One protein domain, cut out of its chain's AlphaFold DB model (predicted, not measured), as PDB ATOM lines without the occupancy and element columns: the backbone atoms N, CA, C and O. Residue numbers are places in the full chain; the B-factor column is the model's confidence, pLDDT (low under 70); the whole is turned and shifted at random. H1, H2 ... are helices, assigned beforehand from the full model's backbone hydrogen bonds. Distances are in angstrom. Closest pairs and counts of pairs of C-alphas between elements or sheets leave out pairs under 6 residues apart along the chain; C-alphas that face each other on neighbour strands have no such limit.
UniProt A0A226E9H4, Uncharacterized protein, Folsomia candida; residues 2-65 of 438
ATOM      1  N   GLN A   2      11.742  40.178  -7.012       72.81
ATOM      2  CA  GLN A   2      12.465  39.722  -5.799       72.81
ATOM      3  C   GLN A   2      13.875  40.320  -5.641       72.81
ATOM      4  O   GLN A   2      14.276  40.661  -4.533       72.81
ATOM      5  N   ARG A   3      14.610  40.487  -6.748       77.31
ATOM      6  CA  ARG A   3      15.927  41.140  -6.760       77.31
ATOM      7  C   ARG A   3      15.863  42.602  -6.309       77.31
ATOM      8  O   ARG A   3      16.656  43.002  -5.474       77.31
ATOM      9  N   VAL A   4      14.882  43.350  -6.811       78.75
ATOM     10  CA  VAL A   4      14.655  44.765  -6.473       78.75
ATOM     11  C   VAL A   4      14.383  44.920  -4.980       78.75
ATOM     12  O   VAL A   4      15.023  45.730  -4.330       78.75
ATOM     13  N   ARG A   5      13.509  44.077  -4.409       76.00
ATOM     14  CA  ARG A   5      13.240  44.085  -2.960       76.00
ATOM     15  C   ARG A   5      14.498  43.834  -2.132       76.00
ATOM     16  O   ARG A   5      14.751  44.564  -1.191       76.00
ATOM     17  N   ARG A   6      15.320  42.849  -2.508       79.88
ATOM     18  CA  ARG A   6      16.577  42.566  -1.794       79.88
ATOM     19  C   ARG A   6      17.588  43.705  -1.899       79.88
ATOM     20  O   ARG A   6      18.306  43.943  -0.936       79.88
ATOM     21  N   LEU A   7      17.650  44.368  -3.053       82.19
ATOM     22  CA  LEU A   7      18.494  45.541  -3.251       82.19
ATOM     23  C   LEU A   7      18.024  46.694  -2.355       82.19
ATOM     24  O   LEU A   7      18.828  47.264  -1.632       82.19
ATOM     25  N   LEU A   8      16.718  46.964  -2.328       80.19
ATOM     26  CA  LEU A   8      16.108  47.963  -1.451       80.19
ATOM     27  C   LEU A   8      16.346  47.665   0.031       80.19
ATOM     28  O   LEU A   8      16.761  48.553   0.767       80.19
ATOM     29  N   ASP A   9      16.150  46.419   0.463       81.69
ATOM     30  CA  ASP A   9      16.424  46.006   1.842       81.69
ATOM     31  C   ASP A   9      17.900  46.231   2.202       81.69
ATOM     32  O   ASP A   9      18.208  46.718   3.288       81.69
ATOM     33  N   ALA A  10      18.820  45.917   1.281       79.06
ATOM     34  CA  ALA A  10      20.250  46.119   1.485       79.06
ATOM     35  C   ALA A  10      20.612  47.608   1.609       79.06
ATOM     36  O   ALA A  10      21.388  47.966   2.497       79.06
ATOM     37  N   ILE A  11      20.006  48.460   0.778       81.31
ATOM     38  CA  ILE A  11      20.170  49.919   0.819       81.31
ATOM     39  C   ILE A  11      19.650  50.478   2.140       81.31
ATOM     40  O   ILE A  11      20.380  51.190   2.815       81.31
ATOM     41  N   VAL A  12      18.446  50.084   2.567       79.44
ATOM     42  CA  VAL A  12      17.857  50.519   3.847       79.44
ATOM     43  C   VAL A  12      18.760  50.154   5.029       79.44
ATOM     44  O   VAL A  12      18.843  50.897   6.003       79.44
ATOM     45  N   THR A  13      19.429  49.000   4.969       80.94
ATOM     46  CA  THR A  13      20.342  48.566   6.035       80.94
ATOM     47  C   THR A  13      21.730  49.204   5.978       80.94
ATOM     48  O   THR A  13      22.469  49.096   6.957       80.94
ATOM     49  N   SER A  14      22.104  49.845   4.868       80.81
ATOM     50  CA  SER A  14      23.420  50.456   4.682       80.81
ATOM     51  C   SER A  14      23.323  51.974   4.746       80.81
ATOM     52  O   SER A  14      22.767  52.611   3.853       80.81
ATOM     53  N   LYS A  15      23.916  52.568   5.785       78.25
ATOM     54  CA  LYS A  15      23.974  54.028   5.939       78.25
ATOM     55  C   LYS A  15      24.644  54.699   4.731       78.25
ATOM     56  O   LYS A  15      24.152  55.703   4.244       78.25
ATOM     57  N   GLU A  16      25.690  54.080   4.191       78.81
ATOM     58  CA  GLU A  16      26.420  54.602   3.031       78.81
ATOM     59  C   GLU A  16      25.526  54.691   1.783       78.81
ATOM     60  O   GLU A  16      25.558  55.698   1.076       78.81
ATOM     61  N   CYS A  17      24.687  53.678   1.528       78.44
ATOM     62  CA  CYS A  17      23.759  53.685   0.390       78.44
ATOM     63  C   CYS A  17      22.617  54.689   0.550       78.44
ATOM     64  O   CYS A  17      22.111  55.189  -0.448       78.44
ATOM     65  N   MET A  18      22.196  54.950   1.788       76.88
ATOM     66  CA  MET A  18      21.178  55.955   2.092       76.88
ATOM     67  C   MET A  18      21.685  57.375   1.833       76.88
ATOM     68  O   MET A  18      20.927  58.203   1.340       76.88
ATOM     69  N   ASP A  19      22.960  57.634   2.129       78.88
ATOM     70  CA  ASP A  19      23.579  58.943   1.913       78.88
ATOM     71  C   ASP A  19      23.842  59.215   0.418       78.88
ATOM     72  O   ASP A  19      23.868  60.368  -0.004       78.88
ATOM     73  N   ASN A  20      24.018  58.164  -0.396       77.12
ATOM     74  CA  ASN A  20      24.289  58.268  -1.835       77.12
ATOM     75  C   ASN A  20      23.470  57.240  -2.646       77.12
ATOM     76  O   ASN A  20      24.038  56.277  -3.177       77.12
ATOM     77  N   PRO A  21      22.142  57.425  -2.769       72.62
ATOM     78  CA  PRO A  21      21.258  56.453  -3.418       72.62
ATOM     79  C   PRO A  21      21.478  56.346  -4.934       72.62
ATOM     80  O   PRO A  21      21.116  55.332  -5.528       72.62
ATOM     81  N   ASP A  22      22.100  57.353  -5.549       73.56
ATOM     82  CA  ASP A  22      22.357  57.403  -6.993       73.56
ATOM     83  C   ASP A  22      23.697  56.761  -7.392       73.56
ATOM     84  O   ASP A  22      23.961  56.539  -8.579       73.56
ATOM     85  N   ASP A  23      24.566  56.433  -6.426       79.25
ATOM     86  CA  ASP A  23      25.854  55.815  -6.732       79.25
ATOM     87  C   ASP A  23      25.679  54.332  -7.081       79.25
ATOM     88  O   ASP A  23      25.693  53.435  -6.234       79.25
ATOM     89  N   ALA A  24      25.585  54.054  -8.381       78.56
ATOM     90  CA  ALA A  24      25.467  52.702  -8.914       78.56
ATOM     91  C   ALA A  24      26.597  51.760  -8.455       78.56
ATOM     92  O   ALA A  24      26.372  50.552  -8.355       78.56
ATOM     93  N   ARG A  25      27.811  52.254  -8.169       81.50
ATOM     94  CA  ARG A  25      28.914  51.402  -7.682       81.50
ATOM     95  C   ARG A  25      28.696  50.979  -6.240       81.50
ATOM     96  O   ARG A  25      28.980  49.831  -5.890       81.50
ATOM     97  N   LEU A  26      28.165  51.887  -5.436       82.88
ATOM     98  CA  LEU A  26      27.799  51.627  -4.055       82.88
ATOM     99  C   LEU A  26      26.591  50.688  -3.974       82.88
ATOM    100  O   LEU A  26      26.594  49.715  -3.228       82.88
ATOM    101  N   LEU A  27      25.587  50.888  -4.825       81.94
ATOM    102  CA  LEU A  27      24.462  49.957  -4.929       81.94
ATOM    103  C   LEU A  27      24.909  48.557  -5.375       81.94
ATOM    104  O   LEU A  27      24.407  47.544  -4.884       81.94
ATOM    105  N   TYR A  28      25.882  48.492  -6.285       84.19
ATOM    106  CA  TYR A  28      26.431  47.233  -6.774       84.19
ATOM    107  C   TYR A  28      27.140  46.425  -5.682       84.19
ATOM    108  O   TYR A  28      26.985  45.202  -5.649       84.19
ATOM    109  N   SER A  29      27.890  47.079  -4.786       82.75
ATOM    110  CA  SER A  29      28.580  46.396  -3.679       82.75
ATOM    111  C   SER A  29      27.604  45.810  -2.653       82.75
ATOM    112  O   SER A  29      27.914  44.802  -2.013       82.75
ATOM    113  N   HIS A  30      26.406  46.390  -2.542       78.56
ATOM    114  CA  HIS A  30      25.349  45.944  -1.636       78.56
ATOM    115  C   HIS A  30      24.334  44.976  -2.266       78.56
ATOM    116  O   HIS A  30      23.592  44.311  -1.533       78.56
ATOM    117  N   ASP A  31      24.329  44.799  -3.593       77.56
ATOM    118  CA  ASP A  31      23.524  43.765  -4.251       77.56
ATOM    119  C   ASP A  31      24.091  42.367  -3.951       77.56
ATOM    120  O   ASP A  31      24.898  41.800  -4.695       77.56
ATOM    121  N   ARG A  32      23.617  41.759  -2.857       65.69
ATOM    122  CA  ARG A  32      23.975  40.389  -2.446       65.69
ATOM    123  C   ARG A  32      23.768  39.343  -3.540       65.69
ATOM    124  O   ARG A  32      24.411  38.293  -3.492       65.69
ATOM    125  N   LEU A  33      22.888  39.596  -4.513       60.56
ATOM    126  CA  LEU A  33      22.715  38.685  -5.637       60.56
ATOM    127  C   LEU A  33      23.911  38.735  -6.588       60.56
ATOM    128  O   LEU A  33      24.353  37.664  -6.997       60.56
ATOM    129  N   ASN A  34      24.513  39.903  -6.836       58.16
ATOM    130  CA  ASN A  34      25.737  40.006  -7.642       58.16
ATOM    131  C   ASN A  34      26.909  39.258  -7.006       58.16
ATOM    132  O   ASN A  34      27.636  38.565  -7.717       58.16
ATOM    133  N   LEU A  35      27.036  39.309  -5.673       57.34
ATOM    134  CA  LEU A  35      28.043  38.523  -4.952       57.34
ATOM    135  C   LEU A  35      27.823  37.009  -5.086       57.34
ATOM    136  O   LEU A  35      28.789  36.252  -5.083       57.34
ATOM    137  N   SER A  36      26.568  36.560  -5.202       59.81
ATOM    138  CA  SER A  36      26.243  35.129  -5.299       59.81
ATOM    139  C   SER A  36      26.280  34.572  -6.724       59.81
ATOM    140  O   SER A  36      26.561  33.391  -6.905       59.81
ATOM    141  N   THR A  37      25.993  35.399  -7.734       64.38
ATOM    142  CA  THR A  37      25.893  34.964  -9.136       64.38
ATOM    143  C   THR A  37      27.018  35.494 -10.024       64.38
ATOM    144  O   THR A  37      26.952  35.284 -11.228       64.38
ATOM    145  N   HIS A  38      28.027  36.178  -9.464       60.12
ATOM    146  CA  HIS A  38      29.153  36.777 -10.200       60.12
ATOM    147  C   HIS A  38      28.723  37.608 -11.421       60.12
ATOM    148  O   HIS A  38      29.364  37.571 -12.468       60.12
ATOM    149  N   LYS A  39      27.622  38.355 -11.303       75.25
ATOM    150  CA  LYS A  39      27.177  39.223 -12.399       75.25
ATOM    151  C   LYS A  39      28.122  40.397 -12.529       75.25
ATOM    152  O   LYS A  39      28.533  40.960 -11.518       75.25
ATOM    153  N   SER A  40      28.457  40.757 -13.761       83.88
ATOM    154  CA  SER A  40      29.328  41.897 -14.016       83.88
ATOM    155  C   SER A  40      28.658  43.213 -13.598       83.88
ATOM    156  O   SER A  40      27.433  43.347 -13.604       83.88
ATOM    157  N   PHE A  41      29.465  44.229 -13.277       83.00
ATOM    158  CA  PHE A  41      28.956  45.581 -13.012       83.00
ATOM    159  C   PHE A  41      28.115  46.117 -14.180       83.00
ATOM    160  O   PHE A  41      27.115  46.795 -13.969       83.00
ATOM    161  N   LYS A  42      28.473  45.741 -15.412       82.88
ATOM    162  CA  LYS A  42      27.740  46.112 -16.622       82.88
ATOM    163  C   LYS A  42      26.322  45.529 -16.643       82.88
ATOM    164  O   LYS A  42      25.373  46.265 -16.872       82.88
ATOM    165  N   GLU A  43      26.159  44.249 -16.317       82.25
ATOM    166  CA  GLU A  43      24.830  43.621 -16.201       82.25
ATOM    167  C   GLU A  43      23.988  44.228 -15.075       82.25
ATOM    168  O   GLU A  43      22.758  44.253 -15.139       82.25
ATOM    169  N   PHE A  44      24.636  44.696 -14.008       83.94
ATOM    170  CA  PHE A  44      23.945  45.422 -12.952       83.94
ATOM    171  C   PHE A  44      23.481  46.803 -13.416       83.94
ATOM    172  O   PHE A  44      22.345  47.175 -13.139       83.94
ATOM    173  N   GLN A  45      24.309  47.534 -14.163       79.62
ATOM    174  CA  GLN A  45      23.901  48.799 -14.772       79.62
ATOM    175  C   GLN A  45      22.758  48.607 -15.771       79.62
ATOM    176  O   GLN A  45      21.811  49.385 -15.758       79.62
ATOM    177  N   GLU A  46      22.793  47.552 -16.586       83.00
ATOM    178  CA  GLU A  46      21.682  47.204 -17.481       83.00
ATOM    179  C   GLU A  46      20.409  46.871 -16.690       83.00
ATOM    180  O   GLU A  46      19.323  47.308 -17.058       83.00
ATOM    181  N   PHE A  47      20.529  46.170 -15.560       83.19
ATOM    182  CA  PHE A  47      19.407  45.914 -14.656       83.19
ATOM    183  C   PHE A  47      18.832  47.199 -14.035       83.19
ATOM    184  O   PHE A  47      17.611  47.328 -13.953       83.19
ATOM    185  N   LEU A  48      19.682  48.142 -13.622       78.75
ATOM    186  CA  LEU A  48      19.238  49.453 -13.142       78.75
ATOM    187  C   LEU A  48      18.587  50.274 -14.262       78.75
ATOM    188  O   LEU A  48      17.568  50.904 -14.025       78.75
ATOM    189  N   GLY A  49      19.104  50.213 -15.490       76.19
ATOM    190  CA  GLY A  49      18.485  50.876 -16.643       76.19
ATOM    191  C   GLY A  49      17.143  50.258 -17.060       76.19
ATOM    192  O   GLY A  49      16.280  50.950 -17.593       76.19
ATOM    193  N   GLN A  50      16.942  48.961 -16.802       76.50
ATOM    194  CA  GLN A  50      15.662  48.270 -17.013       76.50
ATOM    195  C   GLN A  50      14.626  48.583 -15.926       76.50
ATOM    196  O   GLN A  50      13.426  48.399 -16.147       76.50
ATOM    197  N   LEU A  51      15.065  49.038 -14.750       73.00
ATOM    198  CA  LEU A  51      14.181  49.602 -13.739       73.00
ATOM    199  C   LEU A  51      13.733  50.974 -14.241       73.00
ATOM    200  O   LEU A  51      14.413  51.967 -14.033       73.00
ATOM    201  N   HIS A  52      12.610  50.978 -14.965       56.12
ATOM    202  CA  HIS A  52      11.997  52.146 -15.595       56.12
ATOM    203  C   HIS A  52      12.170  53.399 -14.720       56.12
ATOM    204  O   HIS A  52      11.640  53.460 -13.612       56.12
ATOM    205  N   GLU A  53      12.940  54.359 -15.236       56.00
ATOM    206  CA  GLU A  53      13.505  55.523 -14.540       56.00
ATOM    207  C   GLU A  53      12.525  56.219 -13.573       56.00
ATOM    208  O   GLU A  53      12.880  56.316 -12.403       56.00
ATOM    209  N   PRO A  54      11.276  56.572 -13.957       56.38
ATOM    210  CA  PRO A  54      10.320  57.191 -13.035       56.38
ATOM    211  C   PRO A  54       9.844  56.245 -11.933       56.38
ATOM    212  O   PRO A  54       9.669  56.657 -10.804       56.38
ATOM    213  N   VAL A  55       9.685  54.947 -12.200       56.34
ATOM    214  CA  VAL A  55       9.201  54.008 -11.173       56.34
ATOM    215  C   VAL A  55      10.267  53.789 -10.108       56.34
ATOM    216  O   VAL A  55       9.930  53.642  -8.941       56.34
ATOM    217  N   TYR A  56      11.547  53.766 -10.483       60.28
ATOM    218  CA  TYR A  56      12.630  53.646  -9.512       60.28
ATOM    219  C   TYR A  56      12.835  54.949  -8.741       60.28
ATOM    220  O   TYR A  56      12.895  54.900  -7.516       60.28
ATOM    221  N   THR A  57      12.898  56.100  -9.417       59.03
ATOM    222  CA  THR A  57      13.084  57.394  -8.748       59.03
ATOM    223  C   THR A  57      11.871  57.789  -7.915       59.03
ATOM    224  O   THR A  57      12.062  58.196  -6.774       59.03
ATOM    225  N   ASP A  58      10.644  57.596  -8.399       57.59
ATOM    226  CA  ASP A  58       9.424  57.875  -7.634       57.59
ATOM    227  C   ASP A  58       9.267  56.885  -6.482       57.59
ATOM    228  O   ASP A  58       8.928  57.295  -5.377       57.59
ATOM    229  N   PHE A  59       9.590  55.599  -6.675       60.47
ATOM    230  CA  PHE A  59       9.594  54.640  -5.570       60.47
ATOM    231  C   PHE A  59      10.659  54.990  -4.533       60.47
ATOM    232  O   PHE A  59      10.363  54.956  -3.345       60.47
ATOM    233  N   PHE A  60      11.880  55.349  -4.934       63.03
ATOM    234  CA  PHE A  60      12.915  55.769  -3.988       63.03
ATOM    235  C   PHE A  60      12.512  57.051  -3.266       63.03
ATOM    236  O   PHE A  60      12.569  57.114  -2.041       63.03
ATOM    237  N   ARG A  61      12.039  58.054  -3.999       59.91
ATOM    238  CA  ARG A  61      11.603  59.331  -3.440       59.91
ATOM    239  C   ARG A  61      10.408  59.157  -2.507       59.91
ATOM    240  O   ARG A  61      10.395  59.751  -1.440       59.91
ATOM    241  N   PHE A  62       9.453  58.298  -2.839       58.66
ATOM    242  CA  PHE A  62       8.308  58.002  -1.980       58.66
ATOM    243  C   PHE A  62       8.703  57.145  -0.767       58.66
ATOM    244  O   PHE A  62       8.309  57.432   0.358       58.66
ATOM    245  N   TYR A  63       9.516  56.106  -0.962       57.41
ATOM    246  CA  TYR A  63       9.872  55.142   0.084       57.41
ATOM    247  C   TYR A  63      10.940  55.655   1.059       57.41
ATOM    248  O   TYR A  63      10.980  55.219   2.216       57.41
ATOM    249  N   PHE A  64      11.807  56.563   0.607       57.28
ATOM    250  CA  PHE A  64      12.865  57.171   1.414       57.28
ATOM    251  C   PHE A  64      12.599  58.642   1.749       57.28
ATOM    252  O   PHE A  64      12.974  59.064   2.838       57.28
ATOM    253  N   GLY A  65      11.916  59.403   0.889       51.75
ATOM    254  CA  GLY A  65      11.566  60.804   1.153       51.75
ATOM    255  C   GLY A  65      10.396  60.988   2.124       51.75
ATOM    256  O   GLY A  65      10.373  61.981   2.838       51.75
TER     257      GLY A  65
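Overview. This is residues 2 to 65 of the 438 residues of an uncharacterized protein of Folsomia candida (UniProt A0A226E9H4). The longest helix, H6, is the far arm of an open arc, H4 to H5 to H6, that wraps partway round a core of two crossed helices, H1 and H3. The short H2 makes the corner between H1 and H3, while H4 and H6 lie at opposite ends of the longest axis and H6 keeps a gap from the core. The printed part has 64 residues with six named helices, H1 to H6 in order along the chain, and no named strand; its class is all helix. It is compact, with a radius of gyration of the C-alphas of 11.1 A and spans of 32 by 24 by 20 A.

Along the chain. H6 covers residues 53 to 65, 16.7 A from first to last C-alpha, and ends at C-alpha 65 (11.566, 60.804, 1.153). Before it come H5, residues 41 to 50, 14.1 A long, and H4, residues 32 to 37, 8.8 A. H3 covers residues 24 to 30, 9.9 A, and C-alpha 24 is at (25.467, 52.702, -8.914). H2 is residues 15 to 19, 6.4 A. H1 is residues 2 to 13, 16.7 A, with C-alpha 2 at (12.465, 39.722, -5.799).

Arrangement. H6 touches no helix but is near H1, with 5 pairs of C-alphas within 10 A. H5 and H6 meet only through their link. H1 and H3 are the hubs, touching three helices each. H1, with residues 7 to 11 alone, touches H3 about perpendicular at 88 degrees; the closest C-alphas are those of Ala 10 and His 30, 6.0 A. H2 only just touches each of them, only at the corner, with 3 pairs within 8 A: Ile 11 of H1 and Cys 17 have C-alphas 5.2 A apart, Cys 17 and Leu 26 of H3 6.3 A. H4 touches H1, opposite ways at a steep tilt of 43 degrees, closest at the C-alphas of Arg 3 and Leu 33, 7.3 A. H5 touches H3, only just about perpendicular at 72 degrees, closest at the C-alphas of Tyr 28 and Phe 44, 6.9 A. H1 and H5 are apart, and so are H4 and H6. In all six helices every O i to N i+4 pair is within hydrogen-bond range.

Size, cuts and confidence. The two C-alphas farthest apart are those of His 38 and Gly 65, 31.9 A. The printed part has no cut, and each link between helices is tight. The mean pLDDT of the printed part is 72.7; residues 32 to 38 and 52 to 65 are under 70, with H6 at a mean of 58.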